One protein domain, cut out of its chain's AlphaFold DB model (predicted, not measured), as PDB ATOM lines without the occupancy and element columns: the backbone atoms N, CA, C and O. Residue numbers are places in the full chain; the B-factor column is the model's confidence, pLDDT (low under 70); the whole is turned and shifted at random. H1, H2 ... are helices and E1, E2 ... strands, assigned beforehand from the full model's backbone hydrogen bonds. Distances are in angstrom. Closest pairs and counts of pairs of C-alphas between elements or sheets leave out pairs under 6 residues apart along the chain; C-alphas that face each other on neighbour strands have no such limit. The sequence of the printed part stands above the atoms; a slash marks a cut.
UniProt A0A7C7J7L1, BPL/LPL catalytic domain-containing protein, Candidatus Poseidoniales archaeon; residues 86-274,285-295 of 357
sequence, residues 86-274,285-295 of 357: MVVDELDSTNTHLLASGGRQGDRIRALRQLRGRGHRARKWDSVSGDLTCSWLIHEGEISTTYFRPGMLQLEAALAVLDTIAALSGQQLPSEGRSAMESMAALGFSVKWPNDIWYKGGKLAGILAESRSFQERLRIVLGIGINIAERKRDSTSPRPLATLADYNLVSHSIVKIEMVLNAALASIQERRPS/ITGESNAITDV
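This is residues 86 to 274 and 285 to 295 of the 357 residues of the protein "BPL/LPL catalytic domain-containing protein" of Candidatus Poseidoniales archaeon (UniProt A0A7C7J7L1). A strongly twisted sheet of seven strands runs through the body, with H2 and H5 crossing each other over one face and the short helix H1 packed on the other; the sheet curls round both H1 and H2. H3 lies at the edge of the body near H2 and E4, H6 packs on H2 away from the sheet, and residues 227 to 243 make a long loop whose C-alphas lie 11 to 27 A from the mean of all C-alphas. The printed part has 200 residues, with six named helices and seven named strands in the order E1 H1 E2 E3 H2 H3 E4 E5 E6 E7 H4 H5 H6. The sheet is mixed, in the order E1 E2 E3 E7 E6 E5 E4, and the class is mixed, helices and strands. The whole is compact, with a radius of gyration of the C-alphas of 16.4 A and spans of 48 by 40 by 29 A.

Start with the edge strand E1, residues 86 to 91, H1, residues 94 to 101, and E2, residues 108 to 114: they make a strand-helix-strand unit, two parallel neighbour strands with a helix between, and its crossover is right-handed. N 88 and O 110 are 2.9 A apart, within hydrogen-bond range. E2 forms an antiparallel hairpin with E3, residues 132 to 142, where N 109 and O 135 are 3.0 A apart. Look next at E4, residues 189 to 192, E5, 196 to 199, E6, 202 to 214, and E7, 217 to 226: they form a meander, each strand the antiparallel neighbour of the one before. Check N 190 to O 198 at 2.9 A, N 197 to O 205 at 3.0 A and N 208 to O 223 at 2.9 A. E7 is also the antiparallel neighbour of E3, with N 136 and O 222 2.9 A apart. H1 is on the sheet; its closest C-alphas to E3 are those of Thr 94 and Ser 135, 5.6 A apart. On the opposite face are H2, residues 150 to 168, and H5, residues 254 to 269, giving three layers, helices on both faces of a sheet. H2 touches H5 with residues 156 to 164 alone, at a steep tilt of 51 degrees, opposite ways; the closest C-alphas, of Ala 160 and Ala 264, are 4.9 A apart. H5 lies over E3 and E7 at a height over the sheet of 9.8 A. H3, residues 178 to 186, and H4, residues 244 to 247, each only graze the sheet. H3 is close to H2 but not clearly touching, with C-alphas 166 and 184 7.4 A apart. H6, residues 291 to 295, is not on the sheet and only just touches H2, with 3 pairs of C-alphas within 8 A, the closest Glu 156 and Val 295 at 6.8 A. In H1, H2, H3 and H5 every O i to N i+4 pair is within hydrogen-bond range; H6 has 0 of 1, and 0 of 2 O i to N i+3 pairs, while H4 is too short for an O i to N i+4 pair.

Find C-alpha 86 at (-8.581, 20.343, 1.248), where E1 begins. E3 spans 30.5 A, and H2 runs 27.0 A from C-alpha 150 at (12.418, 29.870, 7.821). E6 is the longest strand, 38.1 A, and E7 returns over 29.7 A. H5 spans 21.7 A, and H6 ends at C-alpha 295, (15.567, 20.343, 17.907).

The C-alphas of Thr 236 and Ser 274, 52.2 A apart, are the two farthest apart. Residues 275 to 284 are not printed, and C-alphas 274 and 285 are 19.1 A apart across this cut. The links E2 to E3 and E7 to H4 are long. Mean pLDDT of the printed part is 89.1; residues 235, 238, 273 to 274 and 285 to 293 are under 70.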
ATOM      1  N   MET A  86      -8.153  20.325   2.641       97.69
ATOM      2  CA  MET A  86      -8.581  20.343   1.248       97.69
ATOM      3  C   MET A  86      -7.725  19.397   0.406       97.69
ATOM      4  O   MET A  86      -6.500  19.362   0.523       97.69
ATOM      5  N   VAL A  87      -8.371  18.666  -0.500       97.88
ATOM      6  CA  VAL A  87      -7.702  17.878  -1.538       97.88
ATOM      7  C   VAL A  87      -8.173  18.389  -2.886       97.88
ATOM      8  O   VAL A  87      -9.375  18.491  -3.118       97.88
ATOM      9  N   VAL A  88      -7.230  18.701  -3.768       97.44
ATOM     10  CA  VAL A  88      -7.524  19.118  -5.140       97.44
ATOM     11  C   VAL A  88      -6.764  18.259  -6.136       97.44
ATOM     12  O   VAL A  88      -5.650  17.805  -5.862       97.44
ATOM     13  N   ASP A  89      -7.339  18.075  -7.319       96.25
ATOM     14  CA  ASP A  89      -6.669  17.338  -8.389       96.25
ATOM     15  C   ASP A  89      -5.433  18.096  -8.878       96.25
ATOM     16  O   ASP A  89      -4.359  17.520  -9.048       96.25
ATOM     17  N   GLU A  90      -5.562  19.409  -9.064       95.75
ATOM     18  CA  GLU A  90      -4.538  20.206  -9.722       95.75
ATOM     19  C   GLU A  90      -4.547  21.668  -9.291       95.75
ATOM     20  O   GLU A  90      -5.601  22.285  -9.148       95.75
ATOM     21  N   LEU A  91      -3.352  22.236  -9.130       95.69
ATOM     22  CA  LEU A  91      -3.141  23.668  -8.929       95.69
ATOM     23  C   LEU A  91      -1.713  24.074  -9.328       95.69
ATOM     24  O   LEU A  91      -0.859  23.229  -9.600       95.69
ATOM     25  N   ASP A  92      -1.419  25.375  -9.340       93.62
ATOM     26  CA  ASP A  92      -0.061  25.875  -9.591       93.62
ATOM     27  C   ASP A  92       0.904  25.464  -8.469       93.62
ATOM     28  O   ASP A  92       1.872  24.737  -8.704       93.62
ATOM     29  N   SER A  93       0.641  25.920  -7.241       95.88
ATOM     30  CA  SER A  93       1.399  25.533  -6.052       95.88
ATOM     31  C   SER A  93       0.554  25.567  -4.778       95.88
ATOM     32  O   SER A  93      -0.189  26.526  -4.567       95.88
ATOM     33  N   THR A  94       0.667  24.532  -3.939       97.38
ATOM     34  CA  THR A  94      -0.058  24.421  -2.661       97.38
ATOM     35  C   THR A  94       0.333  25.562  -1.717       97.38
ATOM     36  O   THR A  94      -0.542  26.202  -1.134       97.38
ATOM     37  N   ASN A  95       1.627  25.913  -1.663       97.00
ATOM     38  CA  ASN A  95       2.111  27.065  -0.898       97.00
ATOM     39  C   ASN A  95       1.497  28.374  -1.404       97.00
ATOM     40  O   ASN A  95       0.967  29.159  -0.623       97.00
ATOM     41  N   THR A  96       1.543  28.604  -2.721       95.88
ATOM     42  CA  THR A  96       1.001  29.829  -3.327       95.88
ATOM     43  C   THR A  96      -0.494  29.972  -3.063       95.88
ATOM     44  O   THR A  96      -0.952  31.083  -2.798       95.88
ATOM     45  N   HIS A  97      -1.238  28.865  -3.097       96.81
ATOM     46  CA  HIS A  97      -2.660  28.854  -2.780       96.81
ATOM     47  C   HIS A  97      -2.919  29.320  -1.341       96.81
ATOM     48  O   HIS A  97      -3.594  30.331  -1.160       96.81
ATOM     49  N   LEU A  98      -2.319  28.669  -0.334       96.62
ATOM     50  CA  LEU A  98      -2.534  29.039   1.074       96.62
ATOM     51  C   LEU A  98      -2.023  30.447   1.408       96.62
ATOM     52  O   LEU A  98      -2.671  31.190   2.144       96.62
ATOM     53  N   LEU A  99      -0.894  30.865   0.822       96.06
ATOM     54  CA  LEU A  99      -0.390  32.233   0.975       96.06
ATOM     55  C   LEU A  99      -1.369  33.274   0.419       96.06
ATOM     56  O   LEU A  99      -1.350  34.423   0.866       96.06
ATOM     57  N   ALA A 100      -2.220  32.915  -0.545       95.19
ATOM     58  CA  ALA A 100      -3.235  33.799  -1.103       95.19
ATOM     59  C   ALA A 100      -4.558  33.751  -0.331       95.19
ATOM     60  O   ALA A 100      -5.067  34.814   0.024       95.19
ATOM     61  N   SER A 101      -5.081  32.557  -0.047       92.75
ATOM     62  CA  SER A 101      -6.403  32.368   0.560       92.75
ATOM     63  C   SER A 101      -6.450  32.758   2.036       92.75
ATOM     64  O   SER A 101      -7.442  33.325   2.485       92.75
ATOM     65  N   GLY A 102      -5.370  32.500   2.776       88.62
ATOM     66  CA  GLY A 102      -5.396  32.541   4.235       88.62
ATOM     67  C   GLY A 102      -6.215  31.431   4.849       88.62
ATOM     68  O   GLY A 102      -6.652  30.519   4.147       88.62
ATOM     69  N   GLY A 103      -6.376  31.520   6.165       92.44
ATOM     70  CA  GLY A 103      -7.105  30.525   6.929       92.44
ATOM     71  C   GLY A 103      -6.753  30.546   8.409       92.44
ATOM     72  O   GLY A 103      -6.329  31.558   8.972       92.44
ATOM     73  N   ARG A 104      -6.964  29.402   9.047       92.69
ATOM     74  CA  ARG A 104      -6.619  29.129  10.438       92.69
ATOM     75  C   ARG A 104      -5.342  28.304  10.500       92.69
ATOM     76  O   ARG A 104      -4.979  27.598   9.560       92.69
ATOM     77  N   GLN A 105      -4.644  28.403  11.625       92.38
ATOM     78  CA  GLN A 105      -3.497  27.539  11.874       92.38
ATOM     79  C   GLN A 105      -3.922  26.067  11.775       92.38
ATOM     80  O   GLN A 105      -4.945  25.672  12.331       92.38
ATOM     81  N   GLY A 106      -3.124  25.276  11.062       94.81
ATOM     82  CA  GLY A 106      -3.392  23.869  10.792       94.81
ATOM     83  C   GLY A 106      -4.215  23.612   9.532       94.81
ATOM     84  O   GLY A 106      -4.365  22.442   9.166       94.81
ATOM     85  N   ASP A 107      -4.745  24.651   8.869       98.00
ATOM     86  CA  ASP A 107      -5.407  24.485   7.571       98.00
ATOM     87  C   ASP A 107      -4.395  23.923   6.579       98.00
ATOM     88  O   ASP A 107      -3.238  24.357   6.535       98.00
ATOM     89  N   ARG A 108      -4.817  22.949   5.775       98.31
ATOM     90  CA  ARG A 108      -3.926  22.264   4.844       98.31
ATOM     91  C   ARG A 108      -4.569  21.993   3.500       98.31
ATOM     92  O   ARG A 108      -5.770  21.753   3.395       98.31
ATOM     93  N   ILE A 109      -3.731  21.991   2.470       98.44
ATOM     94  CA  ILE A 109      -4.127  21.641   1.110       98.44
ATOM     95  C   ILE A 109      -3.143  20.650   0.507       98.44
ATOM     96  O   ILE A 109      -1.940  20.913   0.440       98.44
ATOM     97  N   ARG A 110      -3.674  19.532   0.012       98.06
ATOM     98  CA  ARG A 110      -2.945  18.551  -0.789       98.06
ATOM     99  C   ARG A 110      -3.371  18.646  -2.247       98.06
ATOM    100  O   ARG A 110      -4.563  18.630  -2.549       98.06
ATOM    101  N   ALA A 111      -2.399  18.696  -3.150       96.88
ATOM    102  CA  ALA A 111      -2.637  18.601  -4.587       96.88
ATOM    103  C   ALA A 111      -2.217  17.218  -5.100       96.88
ATOM    104  O   ALA A 111      -1.173  16.701  -4.697       96.88
ATOM    105  N   LEU A 112      -2.996  16.618  -6.005       94.62
ATOM    106  CA  LEU A 112      -2.547  15.419  -6.726       94.62
ATOM    107  C   LEU A 112      -1.506  15.773  -7.800       94.62
ATOM    108  O   LEU A 112      -0.652  14.950  -8.129       94.62
ATOM    109  N   ARG A 113      -1.562  17.004  -8.330       93.56
ATOM    110  CA  ARG A 113      -0.610  17.539  -9.305       93.56
ATOM    111  C   ARG A 113      -0.338  19.025  -9.077       93.56
ATOM    112  O   ARG A 113      -1.259  19.838  -9.031       93.56
ATOM    113  N   GLN A 114       0.940  19.400  -9.013       94.12
ATOM    114  CA  GLN A 114       1.368  20.803  -9.041       94.12
ATOM    115  C   GLN A 114       1.918  21.172 -10.425       94.12
ATOM    116  O   GLN A 114       2.884  20.569 -10.891       94.12
ATOM    117  N   LEU A 115       1.353  22.194 -11.072       92.12
ATOM    118  CA  LEU A 115       1.832  22.697 -12.370       92.12
ATOM    119  C   LEU A 115       3.143  23.479 -12.247       92.12
ATOM    120  O   LEU A 115       3.963  23.501 -13.165       92.12
ATOM    121  N   ARG A 116       3.328  24.146 -11.108       92.12
ATOM    122  CA  ARG A 116       4.455  25.032 -10.808       92.12
ATOM    123  C   ARG A 116       4.971  24.770  -9.396       92.12
ATOM    124  O   ARG A 116       5.221  25.713  -8.650       92.12
ATOM    125  N   GLY A 117       5.119  23.490  -9.041       88.44
ATOM    126  CA  GLY A 117       5.718  23.064  -7.777       88.44
ATOM    127  C   GLY A 117       7.114  23.661  -7.594       88.44
ATOM    128  O   GLY A 117       7.933  23.644  -8.518       88.44
ATOM    129  N   ARG A 118       7.379  24.214  -6.408       89.12
ATOM    130  CA  ARG A 118       8.636  24.898  -6.081       89.12
ATOM    131  C   ARG A 118       9.255  24.277  -4.843       89.12
ATOM    132  O   ARG A 118       8.564  23.987  -3.877       89.12
ATOM    133  N   GLY A 119      10.566  24.118  -4.882       86.38
ATOM    134  CA  GLY A 119      11.408  23.921  -3.717       86.38
ATOM    135  C   GLY A 119      12.221  25.178  -3.420       86.38
ATOM    136  O   GLY A 119      12.060  26.229  -4.050       86.38
ATOM    137  N   HIS A 120      13.150  25.042  -2.478       81.69
ATOM    138  CA  HIS A 120      14.044  26.120  -2.071       81.69
ATOM    139  C   HIS A 120      14.750  26.773  -3.275       81.69
ATOM    140  O   HIS A 120      15.285  26.066  -4.143       81.69
ATOM    141  N   ARG A 121      14.754  28.116  -3.305       80.19
ATOM    142  CA  ARG A 121      15.287  28.977  -4.388       80.19
ATOM    143  C   ARG A 121      14.609  28.812  -5.742       80.19
ATOM    144  O   ARG A 121      15.273  28.790  -6.774       80.19
ATOM    145  N   ALA A 122      13.289  28.649  -5.737       80.12
ATOM    146  CA  ALA A 122      12.485  28.490  -6.950       80.12
ATOM    147  C   ALA A 122      12.916  27.309  -7.846       80.12
ATOM    148  O   ALA A 122      12.518  27.234  -9.009       80.12
ATOM    149  N   ARG A 123      13.698  26.359  -7.309       85.19
ATOM    150  CA  ARG A 123      13.982  25.098  -7.998       85.19
ATOM    151  C   ARG A 123      12.665  24.366  -8.199       85.19
ATOM    152  O   ARG A 123      11.832  24.343  -7.299       85.19
ATOM    153  N   LYS A 124      12.478  23.761  -9.367       86.75
ATOM    154  CA  LYS A 124      11.275  22.978  -9.639       86.75
ATOM    155  C   LYS A 124      11.184  21.801  -8.659       86.75
ATOM    156  O   LYS A 124      12.184  21.119  -8.428       86.75
ATOM    157  N   TRP A 125      10.006  21.596  -8.076       87.69
ATOM    158  CA  TRP A 125       9.663  20.365  -7.364       87.69
ATOM    159  C   TRP A 125       8.923  19.441  -8.332       87.69
ATOM    160  O   TRP A 125       7.791  19.727  -8.723       87.69
ATOM    161  N   ASP A 126       9.585  18.362  -8.744       84.56
ATOM    162  CA  ASP A 126       9.010  17.342  -9.617       84.56
ATOM    163  C   ASP A 126       8.408  16.220  -8.762       84.56
ATOM    164  O   ASP A 126       9.131  15.490  -8.085       84.56
ATOM    165  N   SER A 127       7.082  16.089  -8.800       85.56
ATOM    166  CA  SER A 127       6.327  15.009  -8.152       85.56
ATOM    167  C   SER A 127       5.689  14.101  -9.197       85.56
ATOM    168  O   SER A 127       5.417  14.523 -10.326       85.56
ATOM    169  N   VAL A 128       5.452  12.848  -8.820       88.25
ATOM    170  CA  VAL A 128       4.660  11.897  -9.606       88.25
ATOM    171  C   VAL A 128       3.348  11.583  -8.892       88.25
ATOM    172  O   VAL A 128       3.183  11.869  -7.707       88.25
ATOM    173  N   SER A 129       2.397  10.983  -9.610       88.25
ATOM    174  CA  SER A 129       1.159  10.512  -8.987       88.25
ATOM    175  C   SER A 129       1.475   9.528  -7.854       88.25
ATOM    176  O   SER A 129       2.298   8.631  -8.024       88.25
ATOM    177  N   GLY A 130       0.832   9.723  -6.704       89.25
ATOM    178  CA  GLY A 130       1.084   8.953  -5.487       89.25
ATOM    179  C   GLY A 130       2.077   9.603  -4.522       89.25
ATOM    180  O   GLY A 130       2.132   9.177  -3.373       89.25
ATOM    181  N   ASP A 131       2.795  10.655  -4.928       94.19
ATOM    182  CA  ASP A 131       3.592  11.463  -4.002       94.19
ATOM    183  C   ASP A 131       2.729  12.369  -3.134       94.19
ATOM    184  O   ASP A 131       1.665  12.844  -3.538       94.19
ATOM    185  N   LEU A 132       3.238  12.670  -1.941       96.50
ATOM    186  CA  LEU A 132       2.649  13.703  -1.109       96.50
ATOM    187  C   LEU A 132       3.151  15.063  -1.572       96.50
ATOM    188  O   LEU A 132       4.344  15.341  -1.486       96.50
ATOM    189  N   THR A 133       2.229  15.922  -2.004       96.88
ATOM    190  CA  THR A 133       2.470  17.363  -2.125       96.88
ATOM    191  C   THR A 133       1.413  18.115  -1.336       96.88
ATOM    192  O   THR A 133       0.255  18.207  -1.746       96.88
ATOM    193  N   CYS A 134       1.786  18.570  -0.143       98.25
ATOM    194  CA  CYS A 134       0.858  19.176   0.801       98.25
ATOM    195  C   CYS A 134       1.485  20.406   1.453       98.25
ATOM    196  O   CYS A 134       2.698  20.455   1.668       98.25
ATOM    197  N   SER A 135       0.657  21.396   1.764       98.50
ATOM    198  CA  SER A 135       1.071  22.589   2.493       98.50
ATOM    199  C   SER A 135       0.163  22.836   3.682       98.50
ATOM    200  O   SER A 135      -1.039  22.603   3.588       98.50
ATOM    201  N   TRP A 136       0.741  23.362   4.759       98.31
ATOM    202  CA  TRP A 136       0.058  23.732   5.994       98.31
ATOM    203  C   TRP A 136       0.207  25.227   6.249       98.31
ATOM    204  O   TRP A 136       1.302  25.781   6.124       98.31
ATOM    205  N   LEU A 137      -0.877  25.880   6.654       96.88
ATOM    206  CA  LEU A 137      -0.836  27.218   7.221       96.88
ATOM    207  C   LEU A 137      -0.388  27.091   8.679       96.88
ATOM    208  O   LEU A 137      -1.126  26.607   9.535       96.88
ATOM    209  N   ILE A 138       0.845  27.506   8.966       93.19
ATOM    210  CA  ILE A 138       1.447  27.367  10.301       93.19
ATOM    211  C   ILE A 138       1.178  28.597  11.165       93.19
ATOM    212  O   ILE A 138       1.126  28.483  12.387       93.19
ATOM    213  N   HIS A 139       0.986  29.766  10.552       91.06
ATOM    214  CA  HIS A 139       0.705  31.001  11.279       91.06
ATOM    215  C   HIS A 139      -0.058  32.022  10.444       91.06
ATOM    216  O   HIS A 139       0.219  32.186   9.256       91.06
ATOM    217  N   GLU A 140      -0.957  32.755  11.096       89.75
ATOM    218  CA  GLU A 140      -1.642  33.929  10.548       89.75
ATOM    219  C   GLU A 140      -1.955  34.922  11.683       89.75
ATOM    220  O   GLU A 140      -3.046  34.943  12.254       89.75
ATOM    221  N   GLY A 141      -0.981  35.773  12.008       87.69
ATOM    222  CA  GLY A 141      -1.044  36.706  13.139       87.69
ATOM    223  C   GLY A 141      -0.421  38.064  12.830       87.69
ATOM    224  O   GLY A 141      -0.066  38.340  11.688       87.69
ATOM    225  N   GLU A 142      -0.311  38.928  13.837       87.12
ATOM    226  CA  GLU A 142       0.300  40.256  13.694       87.12
ATOM    227  C   GLU A 142       1.810  40.158  13.452       87.12
ATOM    228  O   GLU A 142       2.514  39.403  14.123       87.12
ATOM    229  N   ILE A 143       2.333  40.946  12.513       85.88
ATOM    230  CA  ILE A 143       3.765  40.951  12.183       85.88
ATOM    231  C   ILE A 143       4.623  41.461  13.349       85.88
ATOM    232  O   ILE A 143       5.723  40.962  13.557       85.88
ATOM    233  N   SER A 144       4.091  42.390  14.149       81.44
ATOM    234  CA  SER A 144       4.738  42.994  15.325       81.44
ATOM    235  C   SER A 144       5.126  41.978  16.401       81.44
ATOM    236  O   SER A 144       6.054  42.215  17.169       81.44
ATOM    237  N   THR A 145       4.421  40.849  16.456       75.94
ATOM    238  CA  THR A 145       4.617  39.781  17.443       75.94
ATOM    239  C   THR A 145       5.117  38.486  16.804       75.94
ATOM    240  O   THR A 145       5.204  37.462  17.481       75.94
ATOM    241  N   THR A 146       5.466  38.520  15.510       77.19
ATOM    242  CA  THR A 146       5.858  37.337  14.744       77.19
ATOM    243  C   THR A 146       7.311  37.395  14.278       77.19
ATOM    244  O   THR A 146       7.690  38.220  13.452       77.19
ATOM    245  N   TYR A 147       8.101  36.417  14.706       78.25
ATOM    246  CA  TYR A 147       9.474  36.182  14.272       78.25
ATOM    247  C   TYR A 147       9.519  35.046  13.250       78.25
ATOM    248  O   TYR A 147       9.501  33.868  13.591       78.25
ATOM    249  N   PHE A 148       9.592  35.370  11.963       83.25
ATOM    250  CA  PHE A 148       9.737  34.340  10.938       83.25
ATOM    251  C   PHE A 148      11.195  33.888  10.815       83.25
ATOM    252  O   PHE A 148      12.032  34.631  10.307       83.25
ATOM    253  N   ARG A 149      11.493  32.655  11.246       86.25
ATOM    254  CA  ARG A 149      12.794  32.002  11.022       86.25
ATOM    255  C   ARG A 149      12.600  30.783  10.104       86.25
ATOM    256  O   ARG A 149      12.293  29.695  10.592       86.25
ATOM    257  N   PRO A 150      12.711  30.945   8.773       87.88
ATOM    258  CA  PRO A 150      12.418  29.870   7.821       87.88
ATOM    259  C   PRO A 150      13.326  28.651   8.000       87.88
ATOM    260  O   PRO A 150      12.843  27.530   7.882       87.88
ATOM    261  N   GLY A 151      14.610  28.864   8.320       88.00
ATOM    262  CA  GLY A 151      15.561  27.784   8.591       88.00
ATOM    263  C   GLY A 151      15.051  26.868   9.697       88.00
ATOM    264  O   GLY A 151      14.832  25.687   9.461       88.00
ATOM    265  N   MET A 152      14.743  27.432  10.866       86.94
ATOM    266  CA  MET A 152      14.238  26.658  12.000       86.94
ATOM    267  C   MET A 152      12.917  25.929  11.696       86.94
ATOM    268  O   MET A 152      12.818  24.732  11.949       86.94
ATOM    269  N   LEU A 153      11.941  26.594  11.061       90.00
ATOM    270  CA  LEU A 153      10.677  25.948  10.664       90.00
ATOM    271  C   LEU A 153      10.897  24.754   9.724       90.00
ATOM    272  O   LEU A 153      10.184  23.754   9.806       90.00
ATOM    273  N   GLN A 154      11.879  24.844   8.823       92.81
ATOM    274  CA  GLN A 154      12.224  23.742   7.926       92.81
ATOM    275  C   GLN A 154      12.865  22.567   8.672       92.81
ATOM    276  O   GLN A 154      12.588  21.421   8.325       92.81
ATOM    277  N   LEU A 155      13.680  22.827   9.698       92.25
ATOM    278  CA  LEU A 155      14.296  21.781  10.522       92.25
ATOM    279  C   LEU A 155      13.266  21.102  11.437       92.25
ATOM    280  O   LEU A 155      13.247  19.877  11.528       92.25
ATOM    281  N   GLU A 156      12.356  21.872  12.035       91.81
ATOM    282  CA  GLU A 156      11.217  21.353  12.807       91.81
ATOM    283  C   GLU A 156      10.331  20.444  11.945       91.81
ATOM    284  O   GLU A 156       9.964  19.339  12.341       91.81
ATOM    285  N   ALA A 157      10.034  20.874  10.720       95.31
ATOM    286  CA  ALA A 157       9.302  20.067   9.755       95.31
ATOM    287  C   ALA A 157      10.080  18.817   9.315       95.31
ATOM    288  O   ALA A 157       9.474  17.772   9.078       95.31
ATOM    289  N   ALA A 158      11.411  18.896   9.222       96.06
ATOM    290  CA  ALA A 158      12.240  17.741   8.895       96.06
ATOM    291  C   ALA A 158      12.165  16.687  10.002       96.06
ATOM    292  O   ALA A 158      11.975  15.504   9.713       96.06
ATOM    293  N   LEU A 159      12.217  17.129  11.260       95.06
ATOM    294  CA  LEU A 159      12.005  16.271  12.418       95.06
ATOM    295  C   LEU A 159      10.600  15.648  12.407       95.06
ATOM    296  O   LEU A 159      10.482  14.440  12.579       95.06
ATOM    297  N   ALA A 160       9.549  16.416  12.094       96.75
ATOM    298  CA  ALA A 160       8.180  15.897  11.991       96.75
ATOM    299  C   ALA A 160       8.016  14.810  10.911       96.75
ATOM    300  O   ALA A 160       7.291  13.831  11.107       96.75
ATOM    301  N   VAL A 161       8.688  14.947   9.764       98.25
ATOM    302  CA  VAL A 161       8.668  13.907   8.724       98.25
ATOM    303  C   VAL A 161       9.427  12.657   9.183       98.25
ATOM    304  O   VAL A 161       8.960  11.547   8.931       98.25
ATOM    305  N   LEU A 162      10.555  12.799   9.886       97.75
ATOM    306  CA  LEU A 162      11.266  11.651  10.460       97.75
ATOM    307  C   LEU A 162      10.433  10.944  11.542       97.75
ATOM    308  O   LEU A 162      10.339   9.719  11.513       97.75
ATOM    309  N   ASP A 163       9.765  11.693  12.421       97.56
ATOM    310  CA  ASP A 163       8.813  11.165  13.408       97.56
ATOM    311  C   ASP A 163       7.649  10.425  12.732       97.56
ATOM    312  O   ASP A 163       7.252   9.350  13.174       97.56
ATOM    313  N   THR A 164       7.139  10.952  11.614       98.44
ATOM    314  CA  THR A 164       6.090  10.295  10.814       98.44
ATOM    315  C   THR A 164       6.552   8.931  10.304       98.44
ATOM    316  O   THR A 164       5.832   7.940  10.426       98.44
ATOM    317  N   ILE A 165       7.763   8.868   9.745       97.94
ATOM    318  CA  ILE A 165       8.354   7.624   9.239       97.94
ATOM    319  C   ILE A 165       8.584   6.643  10.392       97.94
ATOM    320  O   ILE A 165       8.245   5.466  10.261       97.94
ATOM    321  N   ALA A 166       9.114   7.118  11.522       96.75
ATOM    322  CA  ALA A 166       9.358   6.304  12.707       96.75
ATOM    323  C   ALA A 166       8.058   5.693  13.251       96.75
ATOM    324  O   ALA A 166       7.975   4.473  13.392       96.75
ATOM    325  N   ALA A 167       7.016   6.506  13.446       97.06
ATOM    326  CA  ALA A 167       5.708   6.063  13.926       97.06
ATOM    327  C   ALA A 167       5.084   4.992  13.022       97.06
ATOM    328  O   ALA A 167       4.654   3.942  13.497       97.06
ATOM    329  N   LEU A 168       5.091   5.211  11.703       96.75
ATOM    330  CA  LEU A 168       4.544   4.258  10.728       96.75
ATOM    331  C   LEU A 168       5.360   2.959  10.605       96.75
ATOM    332  O   LEU A 168       4.859   1.982  10.041       96.75
ATOM    333  N   SER A 169       6.584   2.950  11.137       94.56
ATOM    334  CA  SER A 169       7.509   1.809  11.150       94.56
ATOM    335  C   SER A 169       7.661   1.165  12.532       94.56
ATOM    336  O   SER A 169       8.524   0.303  12.706       94.56
ATOM    337  N   GLY A 170       6.887   1.614  13.529       92.19
ATOM    338  CA  GLY A 170       6.982   1.137  14.912       92.19
ATOM    339  C   GLY A 170       8.314   1.451  15.601       92.19
ATOM    340  O   GLY A 170       8.702   0.741  16.520       92.19
ATOM    341  N   GLN A 171       9.040   2.473  15.142       93.50
ATOM    342  CA  GLN A 171      10.292   2.925  15.753       93.50
ATOM    343  C   GLN A 171      10.024   4.009  16.803       93.50
ATOM    344  O   GLN A 171       8.979   4.666  16.789       93.50
ATOM    345  N   GLN A 172      10.987   4.235  17.695       93.19
ATOM    346  CA  GLN A 172      10.969   5.398  18.579       93.19
ATOM    347  C   GLN A 172      11.061   6.694  17.759       93.19
ATOM    348  O   GLN A 172      11.789   6.754  16.765       93.19
ATOM    349  N   LEU A 173      10.334   7.733  18.174       94.19
ATOM    350  CA  LEU A 173      10.356   9.031  17.502       94.19
ATOM    351  C   LEU A 173      11.719   9.725  17.677       94.19
ATOM    352  O   LEU A 173      12.153   9.914  18.815       94.19
ATOM    353  N   PRO A 174      12.383  10.178  16.598       93.31
ATOM    354  CA  PRO A 174      13.593  10.996  16.685       93.31
ATOM    355  C   PRO A 174      13.471  12.236  17.567       93.31
ATOM    356  O   PRO A 174      14.466  12.649  18.159       93.31
ATOM    357  N   SER A 175      12.271  12.811  17.700       91.00
ATOM    358  CA  SER A 175      12.017  13.922  18.627       91.00
ATOM    359  C   SER A 175      12.157  13.573  20.113       91.00
ATOM    360  O   SER A 175      12.128  14.480  20.941       91.00
ATOM    361  N   GLU A 176      12.305  12.297  20.482       87.56
ATOM    362  CA  GLU A 176      12.502  11.876  21.878       87.56
ATOM    363  C   GLU A 176      13.949  11.890  22.345       87.56
ATOM    364  O   GLU A 176      14.201  11.762  23.544       87.56
ATOM    365  N   GLY A 177      14.910  12.028  21.435       87.62
ATOM    366  CA  GLY A 177      16.301  12.116  21.834       87.62
ATOM    367  C   GLY A 177      17.283  11.582  20.808       87.62
ATOM    368  O   GLY A 177      16.940  10.964  19.797       87.62
ATOM    369  N   ARG A 178      18.558  11.802  21.119       88.50
ATOM    370  CA  ARG A 178      19.678  11.492  20.233       88.50
ATOM    371  C   ARG A 178      19.752  10.013  19.852       88.50
ATOM    372  O   ARG A 178      19.962   9.716  18.684       88.50
ATOM    373  N   SER A 179      19.508   9.103  20.794       88.75
ATOM    374  CA  SER A 179      19.502   7.652  20.532       88.75
ATOM    375  C   SER A 179      18.462   7.248  19.471       88.75
ATOM    376  O   SER A 179      18.748   6.457  18.568       88.75
ATOM    377  N   ALA A 180      17.266   7.846  19.513       91.56
ATOM    378  CA  ALA A 180      16.221   7.602  18.518       91.56
ATOM    379  C   ALA A 180      16.605   8.170  17.141       91.56
ATOM    380  O   ALA A 180      16.404   7.521  16.112       91.56
ATOM    381  N   MET A 181      17.225   9.355  17.116       91.75
ATOM    382  CA  MET A 181      17.770   9.944  15.888       91.75
ATOM    383  C   MET A 181      18.880   9.072  15.275       91.75
ATOM    384  O   MET A 181      18.863   8.807  14.073       91.75
ATOM    385  N   GLU A 182      19.814   8.583  16.090       91.12
ATOM    386  CA  GLU A 182      20.888   7.674  15.670       91.12
ATOM    387  C   GLU A 182      20.325   6.348  15.141       91.12
ATOM    388  O   GLU A 182      20.788   5.848  14.114       91.12
ATOM    389  N   SER A 183      19.263   5.826  15.762       92.44
ATOM    390  CA  SER A 183      18.550   4.632  15.289       92.44
ATOM    391  C   SER A 183      17.932   4.849  13.903       92.44
ATOM    392  O   SER A 183      18.118   4.030  13.001       92.44
ATOM    393  N   MET A 184      17.274   5.990  13.673       93.81
ATOM    394  CA  MET A 184      16.772   6.351  12.339       93.81
ATOM    395  C   MET A 184      17.896   6.514  11.312       93.81
ATOM    396  O   MET A 184      17.745   6.133  10.146       93.81
ATOM    397  N   ALA A 185      19.046   7.026  11.737       91.88
ATOM    398  CA  ALA A 185      20.199   7.166  10.867       91.88
ATOM    399  C   ALA A 185      20.844   5.824  10.502       91.88
ATOM    400  O   ALA A 185      21.219   5.617   9.342       91.88
ATOM    401  N   ALA A 186      20.874   4.870  11.436       92.25
ATOM    402  CA  ALA A 186      21.279   3.490  11.175       92.25
ATOM    403  C   ALA A 186      20.368   2.809  10.135       92.25
ATOM    404  O   ALA A 186      20.845   2.040   9.298       92.25
ATOM    405  N   LEU A 187      19.075   3.160  10.106       94.06
ATOM    406  CA  LEU A 187      18.121   2.712   9.078       94.06
ATOM    407  C   LEU A 187      18.346   3.394   7.714       94.06
ATOM    408  O   LEU A 187      17.851   2.923   6.686       94.06
ATOM    409  N   GLY A 188      19.158   4.453   7.676       94.19
ATOM    410  CA  GLY A 188      19.607   5.139   6.467       94.19
ATOM    411  C   GLY A 188      18.972   6.506   6.234       94.19
ATOM    412  O   GLY A 188      19.225   7.078   5.170       94.19
ATOM    413  N   PHE A 189      18.179   7.019   7.179       95.62
ATOM    414  CA  PHE A 189      17.579   8.352   7.106       95.62
ATOM    415  C   PHE A 189      18.541   9.433   7.588       95.62
ATOM    416  O   PHE A 189      19.298   9.237   8.527       95.62
ATOM    417  N   SER A 190      18.523  10.599   6.959       94.50
ATOM    418  CA  SER A 190      19.335  11.729   7.415       94.50
ATOM    419  C   SER A 190      18.759  13.054   6.944       94.50
ATOM    420  O   SER A 190      18.089  13.113   5.907       94.50
ATOM    421  N   VAL A 191      19.040  14.121   7.684       94.38
ATOM    422  CA  VAL A 191      18.754  15.490   7.253       94.38
ATOM    423  C   VAL A 191      19.958  16.028   6.491       94.38
ATOM    424  O   VAL A 191      21.056  16.139   7.029       94.38
ATOM    425  N   LYS A 192      19.736  16.420   5.238       92.75
ATOM    426  CA  LYS A 192      20.667  17.266   4.498       92.75
ATOM    427  C   LYS A 192      20.212  18.708   4.659       92.75
ATOM    428  O   LYS A 192      19.215  19.130   4.061       92.75
ATOM    429  N   TRP A 193      20.940  19.450   5.488       93.06
ATOM    430  CA  TRP A 193      20.640  20.851   5.761       93.06
ATOM    431  C   TRP A 193      20.574  21.658   4.446       93.06
ATOM    432  O   TRP A 193      21.407  21.446   3.553       93.06
ATOM    433  N   PRO A 194      19.595  22.571   4.285       88.62
ATOM    434  CA  PRO A 194      18.682  23.094   5.311       88.62
ATOM    435  C   PRO A 194      17.288  22.463   5.344       88.62
ATOM    436  O   PRO A 194      16.487  22.828   6.199       88.62
ATOM    437  N   ASN A 195      16.927  21.624   4.372       91.31
ATOM    438  CA  ASN A 195      15.506  21.384   4.099       91.31
ATOM    439  C   ASN A 195      15.182  20.057   3.401       91.31
ATOM    440  O   ASN A 195      14.045  19.872   2.959       91.31
ATOM    441  N   ASP A 196      16.159  19.165   3.247       94.31
ATOM    442  CA  ASP A 196      15.981  17.916   2.517       94.31
ATOM    443  C   ASP A 196      16.149  16.716   3.454       94.31
ATOM    444  O   ASP A 196      17.095  16.649   4.238       94.31
ATOM    445  N   ILE A 197      15.270  15.724   3.318       96.06
ATOM    446  CA  ILE A 197      15.423  14.423   3.982       96.06
ATOM    447  C   ILE A 197      15.928  13.430   2.958       96.06
ATOM    448  O   ILE A 197      15.430  13.378   1.830       96.06
ATOM    449  N   TRP A 198      16.923  12.654   3.357       95.00
ATOM    450  CA  TRP A 198      17.600  11.682   2.522       95.00
ATOM    451  C   TRP A 198      17.429  10.285   3.097       95.00
ATOM    452  O   TRP A 198      17.455  10.103   4.311       95.00
ATOM    453  N   TYR A 199      17.286   9.304   2.212       94.44
ATOM    454  CA  TYR A 199      17.286   7.885   2.538       94.44
ATOM    455  C   TYR A 199      18.306   7.172   1.652       94.44
ATOM    456  O   TYR A 199      18.220   7.260   0.428       94.44
ATOM    457  N   LYS A 200      19.294   6.506   2.268       91.56
ATOM    458  CA  LYS A 200      20.353   5.733   1.581       91.56
ATOM    459  C   LYS A 200      20.940   6.448   0.348       91.56
ATOM    460  O   LYS A 200      21.021   5.883  -0.736       91.56
ATOM    461  N   GLY A 201      21.323   7.712   0.520       88.00
ATOM    462  CA  GLY A 201      21.992   8.509  -0.509       88.00
ATOM    463  C   GLY A 201      21.065   9.099  -1.569       88.00
ATOM    464  O   GLY A 201      21.560   9.720  -2.495       88.00
ATOM    465  N   GLY A 202      19.741   8.949  -1.451       91.62
ATOM    466  CA  GLY A 202      18.761   9.597  -2.323       91.62
ATOM    467  C   GLY A 202      17.872  10.585  -1.573       91.62
ATOM    468  O   GLY A 202      17.501  10.358  -0.422       91.62
ATOM    469  N   LYS A 203      17.480  11.677  -2.231       93.50
ATOM    470  CA  LYS A 203      16.521  12.636  -1.675       93.50
ATOM    471  C   LYS A 203      15.125  12.013  -1.601       93.50
ATOM    472  O   LYS A 203      14.557  11.633  -2.625       93.50
ATOM    473  N   LEU A 204      14.574  11.960  -0.394       95.62
ATOM    474  CA  LEU A 204      13.259  11.413  -0.073       95.62
ATOM    475  C   LEU A 204      12.186  12.500   0.035       95.62
ATOM    476  O   LEU A 204      11.093  12.350  -0.503       95.62
ATOM    477  N   ALA A 205      12.495  13.594   0.729       96.94
ATOM    478  CA  ALA A 205      11.550  14.683   0.946       96.94
ATOM    479  C   ALA A 205      12.227  16.047   0.816       96.94
ATOM    480  O   ALA A 205      13.448  16.177   0.953       96.94
ATOM    481  N   GLY A 206      11.423  17.064   0.527       96.69
ATOM    482  CA  GLY A 206      11.837  18.458   0.499       96.69
ATOM    483  C   GLY A 206      10.819  19.332   1.212       96.69
ATOM    484  O   GLY A 206       9.612  19.145   1.061       96.69
ATOM    485  N   ILE A 207      11.327  20.290   1.976       96.94
ATOM    486  CA  ILE A 207      10.523  21.191   2.797       96.94
ATOM    487  C   ILE A 207      10.758  22.629   2.340       96.94
ATOM    488  O   ILE A 207      11.873  22.993   1.955       96.94
ATOM    489  N   LEU A 208       9.707  23.445   2.354       96.00
ATOM    490  CA  LEU A 208       9.762  24.850   1.973       96.00
ATOM    491  C   LEU A 208       8.866  25.694   2.884       96.00
ATOM    492  O   LEU A 208       7.641  25.607   2.801       96.00
ATOM    493  N   ALA A 209       9.480  26.541   3.710       94.69
ATOM    494  CA  ALA A 209       8.769  27.559   4.475       94.69
ATOM    495  C   ALA A 209       8.733  28.877   3.687       94.69
ATOM    496  O   ALA A 209       9.770  29.402   3.286       94.69
ATOM    497  N   GLU A 210       7.542  29.428   3.483       95.19
ATOM    498  CA  GLU A 210       7.331  30.724   2.835       95.19
ATOM    499  C   GLU A 210       6.430  31.600   3.702       95.19
ATOM    500  O   GLU A 210       5.613  31.109   4.482       95.19
ATOM    501  N   SER A 211       6.556  32.917   3.554       94.50
ATOM    502  CA  SER A 211       5.693  33.867   4.242       94.50
ATOM    503  C   SER A 211       5.183  34.958   3.308       94.50
ATOM    504  O   SER A 211       5.760  35.239   2.256       94.50
ATOM    505  N   ARG A 212       4.059  35.564   3.689       94.50
ATOM    506  CA  ARG A 212       3.486  36.734   3.029       94.50
ATOM    507  C   ARG A 212       3.007  37.709   4.087       94.50
ATOM    508  O   ARG A 212       2.221  37.341   4.958       94.50
ATOM    509  N   SER A 213       3.453  38.955   3.986       92.12
ATOM    510  CA  SER A 213       2.913  40.052   4.779       92.12
ATOM    511  C   SER A 213       1.736  40.715   4.058       92.12
ATOM    512  O   SER A 213       1.746  40.891   2.836       92.12
ATOM    513  N   PHE A 214       0.691  41.054   4.810       86.81
ATOM    514  CA  PHE A 214      -0.477  41.781   4.318       86.81
ATOM    515  C   PHE A 214      -1.153  42.529   5.472       86.81
ATOM    516  O   PHE A 214      -1.533  41.897   6.450       86.81
ATOM    517  N   GLN A 215      -1.326  43.853   5.352       84.06
ATOM    518  CA  GLN A 215      -2.025  44.700   6.339       84.06
ATOM    519  C   GLN A 215      -1.590  44.436   7.799       84.06
ATOM    520  O   GLN A 215      -2.409  44.068   8.632       84.06
ATOM    521  N   GLU A 216      -0.290  44.573   8.089       87.94
ATOM    522  CA  GLU A 216       0.317  44.293   9.410       87.94
ATOM    523  C   GLU A 216       0.178  42.847   9.915       87.94
ATOM    524  O   GLU A 216       0.524  42.543  11.056       87.94
ATOM    525  N   ARG A 217      -0.278  41.917   9.072       89.88
ATOM    526  CA  ARG A 217      -0.308  40.486   9.384       89.88
ATOM    527  C   ARG A 217       0.795  39.752   8.648       89.88
ATOM    528  O   ARG A 217       1.099  40.067   7.497       89.88
ATOM    529  N   LEU A 218       1.361  38.746   9.303       92.00
ATOM    530  CA  LEU A 218       2.273  37.792   8.697       92.00
ATOM    531  C   LEU A 218       1.597  36.426   8.603       92.00
ATOM    532  O   LEU A 218       1.179  35.848   9.607       92.00
ATOM    533  N   ARG A 219       1.521  35.912   7.378       94.31
ATOM    534  CA  ARG A 219       1.085  34.552   7.079       94.31
ATOM    535  C   ARG A 219       2.299  33.695   6.774       94.31
ATOM    536  O   ARG A 219       3.134  34.110   5.974       94.31
ATOM    537  N   ILE A 220       2.384  32.513   7.376       95.38
ATOM    538  CA  ILE A 220       3.475  31.557   7.162       95.38
ATOM    539  C   ILE A 220       2.884  30.224   6.714       95.38
ATOM    540  O   ILE A 220       1.983  29.683   7.357       95.38
ATOM    541  N   VAL A 221       3.416  29.696   5.615       96.94
ATOM    542  CA  VAL A 221       3.003  28.430   5.012       96.94
ATOM    543  C   VAL A 221       4.206  27.504   4.896       96.94
ATOM    544  O   VAL A 221       5.281  27.911   4.457       96.94
ATOM    545  N   LEU A 222       4.005  26.249   5.279       97.31
ATOM    546  CA  LEU A 222       4.997  25.189   5.209       97.31
ATOM    547  C   LEU A 222       4.562  24.158   4.168       97.31
ATOM    548  O   LEU A 222       3.561  23.473   4.356       97.31
ATOM    549  N   GLY A 223       5.313  24.054   3.079       98.06
ATOM    550  CA  GLY A 223       5.135  23.037   2.050       98.06
ATOM    551  C   GLY A 223       6.035  21.841   2.308       98.06
ATOM    552  O   GLY A 223       7.233  22.012   2.543       98.06
ATOM    553  N   ILE A 224       5.472  20.638   2.233       98.50
ATOM    554  CA  ILE A 224       6.208  19.381   2.367       98.50
ATOM    555  C   ILE A 224       5.877  18.494   1.171       98.50
ATOM    556  O   ILE A 224       4.723  18.133   0.921       98.50
ATOM    557  N   GLY A 225       6.927  18.149   0.432       97.69
ATOM    558  CA  GLY A 225       6.889  17.161  -0.630       97.69
ATOM    559  C   GLY A 225       7.577  15.874  -0.183       97.69
ATOM    560  O   GLY A 225       8.739  15.929   0.218       97.69
ATOM    561  N   ILE A 226       6.899  14.726  -0.272       97.19
ATOM    562  CA  ILE A 226       7.475  13.408   0.035       97.19
ATOM    563  C   ILE A 226       7.325  12.499  -1.178       97.19
ATOM    564  O   ILE A 226       6.218  12.288  -1.678       97.19
ATOM    565  N   ASN A 227       8.444  11.929  -1.615       95.94
ATOM    566  CA  ASN A 227       8.459  10.878  -2.615       95.94
ATOM    567  C   ASN A 227       7.936   9.582  -1.980       95.94
ATOM    568  O   ASN A 227       8.597   8.996  -1.121       95.94
ATOM    569  N   ILE A 228       6.757   9.125  -2.393       94.25
ATOM    570  CA  ILE A 228       6.126   7.915  -1.839       94.25
ATOM    571  C   ILE A 228       6.127   6.811  -2.885       94.25
ATOM    572  O   ILE A 228       6.571   5.699  -2.605       94.25
ATOM    573  N   ALA A 229       5.648   7.132  -4.087       89.06
ATOM    574  CA  ALA A 229       5.461   6.155  -5.145       89.06
ATOM    575  C   ALA A 229       6.799   5.687  -5.727       89.06
ATOM    576  O   ALA A 229       7.716   6.493  -5.947       89.06
ATOM    577  N   GLU A 230       6.870   4.390  -6.041       85.62
ATOM    578  CA  GLU A 230       7.965   3.821  -6.820       85.62
ATOM    579  C   GLU A 230       8.107   4.557  -8.154       85.62
ATOM    580  O   GLU A 230       7.131   4.869  -8.841       85.62
ATOM    581  N   ARG A 231       9.353   4.820  -8.546       85.44
ATOM    582  CA  ARG A 231       9.660   5.460  -9.824       85.44
ATOM    583  C   ARG A 231      10.947   4.914 -10.408       85.44
ATOM    584  O   ARG A 231      11.851   4.503  -9.682       85.44
ATOM    585  N   LYS A 232      11.056   4.975 -11.736       78.25
ATOM    586  CA  LYS A 232      12.313   4.669 -12.422       78.25
ATOM    587  C   LYS A 232      13.381   5.654 -11.963       78.25
ATOM    588  O   LYS A 232      13.204   6.865 -12.085       78.25
ATOM    589  N   ARG A 233      14.481   5.122 -11.437       74.81
ATOM    590  CA  ARG A 233      15.651   5.913 -11.068       74.81
ATOM    591  C   ARG A 233      16.540   6.090 -12.282       74.81
ATOM    592  O   ARG A 233      16.818   5.131 -12.996       74.81
ATOM    593  N   ASP A 234      17.005   7.311 -12.474       75.38
ATOM    594  CA  ASP A 234      18.131   7.574 -13.351       75.38
ATOM    595  C   ASP A 234      19.413   7.422 -12.529       75.38
ATOM    596  O   ASP A 234      19.738   8.285 -11.711       75.38
ATOM    597  N   SER A 235      20.123   6.309 -12.722       69.38
ATOM    598  CA  SER A 235      21.394   6.031 -12.044       69.38
ATOM    599  C   SER A 235      22.504   7.014 -12.425       69.38
ATOM    600  O   SER A 235      23.547   7.027 -11.781       69.38
ATOM    601  N   THR A 236      22.297   7.827 -13.464       72.06
ATOM    602  CA  THR A 236      23.229   8.876 -13.894       72.06
ATOM    603  C   THR A 236      22.868  10.258 -13.347       72.06
ATOM    604  O   THR A 236      23.635  11.206 -13.516       72.06
ATOM    605  N   SER A 237      21.730  10.387 -12.651       76.12
ATOM    606  CA  SER A 237      21.307  11.658 -12.067       76.12
ATOM    607  C   SER A 237      22.273  12.094 -10.958       76.12
ATOM    608  O   SER A 237      22.453  11.361  -9.983       76.12
ATOM    609  N   PRO A 238      22.803  13.332 -10.998       69.00
ATOM    610  CA  PRO A 238      23.594  13.891  -9.898       69.00
ATOM    611  C   PRO A 238      22.743  14.192  -8.648       69.00
ATOM    612  O   PRO A 238      23.251  14.678  -7.638       69.00
ATOM    613  N   ARG A 239      21.424  13.973  -8.728       76.12
ATOM    614  CA  ARG A 239      20.448  14.131  -7.647       76.12
ATOM    615  C   ARG A 239      19.652  12.831  -7.528       76.12
ATOM    616  O   ARG A 239      18.530  12.764  -8.040       76.12
ATOM    617  N   PRO A 240      20.238  11.787  -6.924       86.75
ATOM    618  CA  PRO A 240      19.526  10.541  -6.676       86.75
ATOM    619  C   PRO A 240      18.255  10.803  -5.861       86.75
ATOM    620  O   PRO A 240      18.232  11.647  -4.961       86.75
ATOM    621  N   LEU A 241      17.188  10.079  -6.194       90.75
ATOM    622  CA  LEU A 241      15.915  10.120  -5.481       90.75
ATOM    623  C   LEU A 241      15.715   8.815  -4.715       90.75
ATOM    624  O   LEU A 241      16.003   7.732  -5.227       90.75
ATOM    625  N   ALA A 242      15.164   8.947  -3.518       93.00
ATOM    626  CA  ALA A 242      14.615   7.857  -2.732       93.00
ATOM    627  C   ALA A 242      13.111   8.071  -2.552       93.00
ATOM    628  O   ALA A 242      12.601   9.180  -2.722       93.00
ATOM    629  N   THR A 243      12.405   7.000  -2.228       94.38
ATOM    630  CA  THR A 243      10.956   6.951  -2.055       94.38
ATOM    631  C   THR A 243      10.627   6.160  -0.789       94.38
ATOM    632  O   THR A 243      11.422   5.324  -0.362       94.38
ATOM    633  N   LEU A 244       9.458   6.374  -0.181       93.56
ATOM    634  CA  LEU A 244       9.029   5.549   0.958       93.56
ATOM    635  C   LEU A 244       8.825   4.070   0.586       93.56
ATOM    636  O   LEU A 244       8.927   3.207   1.460       93.56
ATOM    637  N   ALA A 245       8.612   3.759  -0.697       89.81
ATOM    638  CA  ALA A 245       8.623   2.386  -1.197       89.81
ATOM    639  C   ALA A 245       9.957   1.673  -0.965       89.81
ATOM    640  O   ALA A 245       9.968   0.502  -0.599       89.81
ATOM    641  N   ASP A 246      11.075   2.394  -1.042       90.12
ATOM    642  CA  ASP A 246      12.414   1.835  -0.813       90.12
ATOM    643  C   ASP A 246      12.656   1.400   0.634       90.12
ATOM    644  O   ASP A 246      13.591   0.650   0.923       90.12
ATOM    645  N   TYR A 247      11.815   1.893   1.541       90.81
ATOM    646  CA  TYR A 247      11.811   1.555   2.953       90.81
ATOM    647  C   TYR A 247      10.594   0.697   3.349       90.81
ATOM    648  O   TYR A 247      10.312   0.516   4.527       90.81
ATOM    649  N   ASN A 248       9.875   0.132   2.372       85.25
ATOM    650  CA  ASN A 248       8.708  -0.732   2.579       85.25
ATOM    651  C   ASN A 248       7.529  -0.073   3.324       85.25
ATOM    652  O   ASN A 248       6.713  -0.771   3.922       85.25
ATOM    653  N   LEU A 249       7.377   1.254   3.245       80.81
ATOM    654  CA  LEU A 249       6.223   1.969   3.816       80.81
ATOM    655  C   LEU A 249       5.056   2.165   2.829       80.81
ATOM    656  O   LEU A 249       4.152   2.959   3.078       80.81
ATOM    657  N   VAL A 250       5.030   1.412   1.724       73.38
ATOM    658  CA  VAL A 250       3.946   1.438   0.714       73.38
ATOM    659  C   VAL A 250       2.619   0.847   1.187       73.38
ATOM    660  O   VAL A 250       1.604   1.025   0.521       73.38
ATOM    661  N   SER A 251       2.600   0.148   2.323       81.81
ATOM    662  CA  SER A 251       1.368  -0.389   2.912       81.81
ATOM    663  C   SER A 251       0.444   0.701   3.464       81.81
ATOM    664  O   SER A 251      -0.756   0.466   3.621       81.81
ATOM    665  N   HIS A 252       0.972   1.898   3.733       89.25
ATOM    666  CA  HIS A 252       0.198   3.018   4.254       89.25
ATOM    667  C   HIS A 252      -0.315   3.904   3.121       89.25
ATOM    668  O   HIS A 252       0.428   4.301   2.225       89.25
ATOM    669  N   SER A 253      -1.599   4.262   3.174       93.62
ATOM    670  CA  SER A 253      -2.175   5.191   2.201       93.62
ATOM    671  C   SER A 253      -1.584   6.598   2.359       93.62
ATOM    672  O   SER A 253      -1.202   7.014   3.454       93.62
ATOM    673  N   ILE A 254      -1.585   7.387   1.282       94.00
ATOM    674  CA  ILE A 254      -1.178   8.802   1.336       94.00
ATOM    675  C   ILE A 254      -1.977   9.598   2.381       94.00
ATOM    676  O   ILE A 254      -1.425  10.466   3.045       94.00
ATOM    677  N   VAL A 255      -3.258   9.258   2.569       95.94
ATOM    678  CA  VAL A 255      -4.131   9.871   3.583       95.94
ATOM    679  C   VAL A 255      -3.639   9.537   4.992       95.94
ATOM    680  O   VAL A 255      -3.620  10.409   5.854       95.94
ATOM    681  N   LYS A 256      -3.188   8.296   5.223       97.00
ATOM    682  CA  LYS A 256      -2.591   7.887   6.498       97.00
ATOM    683  C   LYS A 256      -1.298   8.657   6.770       97.00
ATOM    684  O   LYS A 256      -1.142   9.192   7.862       97.00
ATOM    685  N   ILE A 257      -0.409   8.755   5.780       97.44
ATOM    686  CA  ILE A 257       0.856   9.497   5.903       97.44
ATOM    687  C   ILE A 257       0.587  10.982   6.180       97.44
ATOM    688  O   ILE A 257       1.188  11.547   7.087       97.44
ATOM    689  N   GLU A 258      -0.347  11.601   5.453       97.81
ATOM    690  CA  GLU A 258      -0.759  12.994   5.670       97.81
ATOM    691  C   GLU A 258      -1.313  13.213   7.086       97.81
ATOM    692  O   GLU A 258      -0.953  14.190   7.739       97.81
ATOM    693  N   MET A 259      -2.156  12.301   7.581       98.06
ATOM    694  CA  MET A 259      -2.736  12.371   8.924       98.06
ATOM    695  C   MET A 259      -1.664  12.291  10.020       98.06
ATOM    696  O   MET A 259      -1.674  13.101  10.945       98.06
ATOM    697  N   VAL A 260      -0.730  11.342   9.908       98.56
ATOM    698  CA  VAL A 260       0.373  11.189  10.870       98.56
ATOM    699  C   VAL A 260       1.310  12.398  10.808       98.56
ATOM    700  O   VAL A 260       1.670  12.941  11.848       98.56
ATOM    701  N   LEU A 261       1.626  12.897   9.610       98.62
ATOM    702  CA  LEU A 261       2.436  14.104   9.440       98.62
ATOM    703  C   LEU A 261       1.762  15.349  10.023       98.62
ATOM    704  O   LEU A 261       2.427  16.167  10.652       98.62
ATOM    705  N   ASN A 262       0.444  15.484   9.869       98.50
ATOM    706  CA  ASN A 262      -0.323  16.561  10.490       98.50
ATOM    707  C   ASN A 262      -0.187  16.534  12.021       98.50
ATOM    708  O   ASN A 262       0.084  17.562  12.635       98.50
ATOM    709  N   ALA A 263      -0.312  15.354  12.629       98.38
ATOM    710  CA  ALA A 263      -0.120  15.169  14.064       98.38
ATOM    711  C   ALA A 263       1.336  15.407  14.513       98.38
ATOM    712  O   ALA A 263       1.570  15.987  15.575       98.38
ATOM    713  N   ALA A 264       2.323  15.034  13.693       97.75
ATOM    714  CA  ALA A 264       3.740  15.257  13.981       97.75
ATOM    715  C   ALA A 264       4.084  16.753  13.943       97.75
ATOM    716  O   ALA A 264       4.734  17.271  14.849       97.75
ATOM    717  N   LEU A 265       3.580  17.479  12.940       96.38
ATOM    718  CA  LEU A 265       3.729  18.930  12.868       96.38
ATOM    719  C   LEU A 265       3.043  19.616  14.051       96.38
ATOM    720  O   LEU A 265       3.645  20.494  14.662       96.38
ATOM    721  N   ALA A 266       1.829  19.203  14.419       94.56
ATOM    722  CA  ALA A 266       1.120  19.748  15.575       94.56
ATOM    723  C   ALA A 266       1.854  19.482  16.898       94.56
ATOM    724  O   ALA A 266       1.950  20.380  17.731       94.56
ATOM    725  N   SER A 267       2.462  18.302  17.064       92.81
ATOM    726  CA  SER A 267       3.276  17.955  18.241       92.81
ATOM    727  C   SER A 267       4.365  19.000  18.521       92.81
ATOM    728  O   SER A 267       4.631  19.343  19.679       92.81
ATOM    729  N   ILE A 268       4.933  19.570  17.453       87.94
ATOM    730  CA  ILE A 268       5.972  20.605  17.505       87.94
ATOM    731  C   ILE A 268       5.368  22.022  17.525       87.94
ATOM    732  O   ILE A 268       5.765  22.848  18.342       87.94
ATOM    733  N   GLN A 269       4.404  22.311  16.646       85.56
ATOM    734  CA  GLN A 269       3.961  23.675  16.320       85.56
ATOM    735  C   GLN A 269       2.684  24.125  17.038       85.56
ATOM    736  O   GLN A 269       2.448  25.325  17.186       85.56
ATOM    737  N   GLU A 270       1.811  23.203  17.444       86.62
ATOM    738  CA  GLU A 270       0.534  23.571  18.050       86.62
ATOM    739  C   GLU A 270       0.746  24.069  19.483       86.62
ATOM    740  O   GLU A 270       1.466  23.472  20.295       86.62
ATOM    741  N   ARG A 271       0.108  25.198  19.802       79.19
ATOM    742  CA  ARG A 271       0.062  25.725  21.164       79.19
ATOM    743  C   ARG A 271      -1.215  25.283  21.841       79.19
ATOM    744  O   ARG A 271      -2.300  25.411  21.284       79.19
ATOM    745  N   ARG A 272      -1.076  24.846  23.085       76.12
ATOM    746  CA  ARG A 272      -2.175  24.418  23.936       76.12
ATOM    747  C   ARG A 272      -2.183  25.282  25.200       76.12
ATOM    748  O   ARG A 272      -1.107  25.555  25.737       76.12
ATOM    749  N   PRO A 273      -3.358  25.718  25.689       68.44
ATOM    750  CA  PRO A 273      -3.464  26.468  26.942       68.44
ATOM    751  C   PRO A 273      -2.955  25.696  28.168       68.44
ATOM    752  O   PRO A 273      -2.553  26.313  29.147       68.44
ATOM    753  N   SER A 274      -2.979  24.363  28.101       64.38
ATOM    754  CA  SER A 274      -2.514  23.431  29.134       64.38
ATOM    755  C   SER A 274      -0.997  23.412  29.318       64.38
ATOM    756  O   SER A 274      -0.542  22.913  30.340       64.38
ATOM    757  N   ILE A 285       8.076  31.181  15.616       52.81
ATOM    758  CA  ILE A 285       7.244  32.362  15.403       52.81
ATOM    759  C   ILE A 285       7.187  33.359  16.587       52.81
ATOM    760  O   ILE A 285       6.928  34.525  16.328       52.81
ATOM    761  N   THR A 286       7.440  33.004  17.858       52.28
ATOM    762  CA  THR A 286       7.369  33.977  18.990       52.28
ATOM    763  C   THR A 286       8.613  34.078  19.881       52.28
ATOM    764  O   THR A 286       8.567  34.770  20.887       52.28
ATOM    765  N   GLY A 287       9.741  33.467  19.499       45.44
ATOM    766  CA  GLY A 287      11.075  33.966  19.877       45.44
ATOM    767  C   GLY A 287      11.703  33.614  21.243       45.44
ATOM    768  O   GLY A 287      12.801  34.101  21.489       45.44
ATOM    769  N   GLU A 288      11.120  32.769  22.098       45.81
ATOM    770  CA  GLU A 288      11.588  32.573  23.493       45.81
ATOM    771  C   GLU A 288      11.612  31.098  23.969       45.81
ATOM    772  O   GLU A 288      10.674  30.691  24.634       45.81
ATOM    773  N   SER A 289      12.611  30.237  23.707       47.62
ATOM    774  CA  SER A 289      12.702  28.964  24.478       47.62
ATOM    775  C   SER A 289      13.996  28.154  24.313       47.62
ATOM    776  O   SER A 289      14.564  28.104  23.225       47.62
ATOM    777  N   ASN A 290      14.341  27.395  25.365       43.44
ATOM    778  CA  ASN A 290      15.309  26.284  25.387       43.44
ATOM    779  C   ASN A 290      14.908  25.093  24.486       43.44
ATOM    780  O   ASN A 290      15.767  24.316  24.093       43.44
ATOM    781  N   ALA A 291      13.631  24.957  24.106       48.56
ATOM    782  CA  ALA A 291      13.159  23.892  23.208       48.56
ATOM    783  C   ALA A 291      13.718  23.976  21.774       48.56
ATOM    784  O   ALA A 291      13.725  22.983  21.047       48.56
ATOM    785  N   ILE A 292      14.181  25.164  21.375       52.22
ATOM    786  CA  ILE A 292      14.885  25.390  20.109       52.22
ATOM    787  C   ILE A 292      16.233  24.648  20.125       52.22
ATOM    788  O   ILE A 292      16.657  24.121  19.098       52.22
ATOM    789  N   THR A 293      16.875  24.557  21.294       54.41
ATOM    790  CA  THR A 293      18.166  23.884  21.476       54.41
ATOM    791  C   THR A 293      18.049  22.377  21.236       54.41
ATOM    792  O   THR A 293      18.844  21.839  20.471       54.41
ATOM    793  N   ASP A 294      17.001  21.718  21.750       71.75
ATOM    794  CA  ASP A 294      16.800  20.270  21.565       71.75
ATOM    795  C   ASP A 294      16.627  19.890  20.085       71.75
ATOM    796  O   ASP A 294      17.260  18.960  19.588       71.75
ATOM    797  N   VAL A 295      15.786  20.622  19.340       77.69
ATOM    798  CA  VAL A 295      15.567  20.343  17.907       77.69
ATOM    799  C   VAL A 295      16.853  20.566  17.117       77.69
ATOM    800  O   VAL A 295      17.196  19.745  16.267       77.69
TER     801      VAL A 295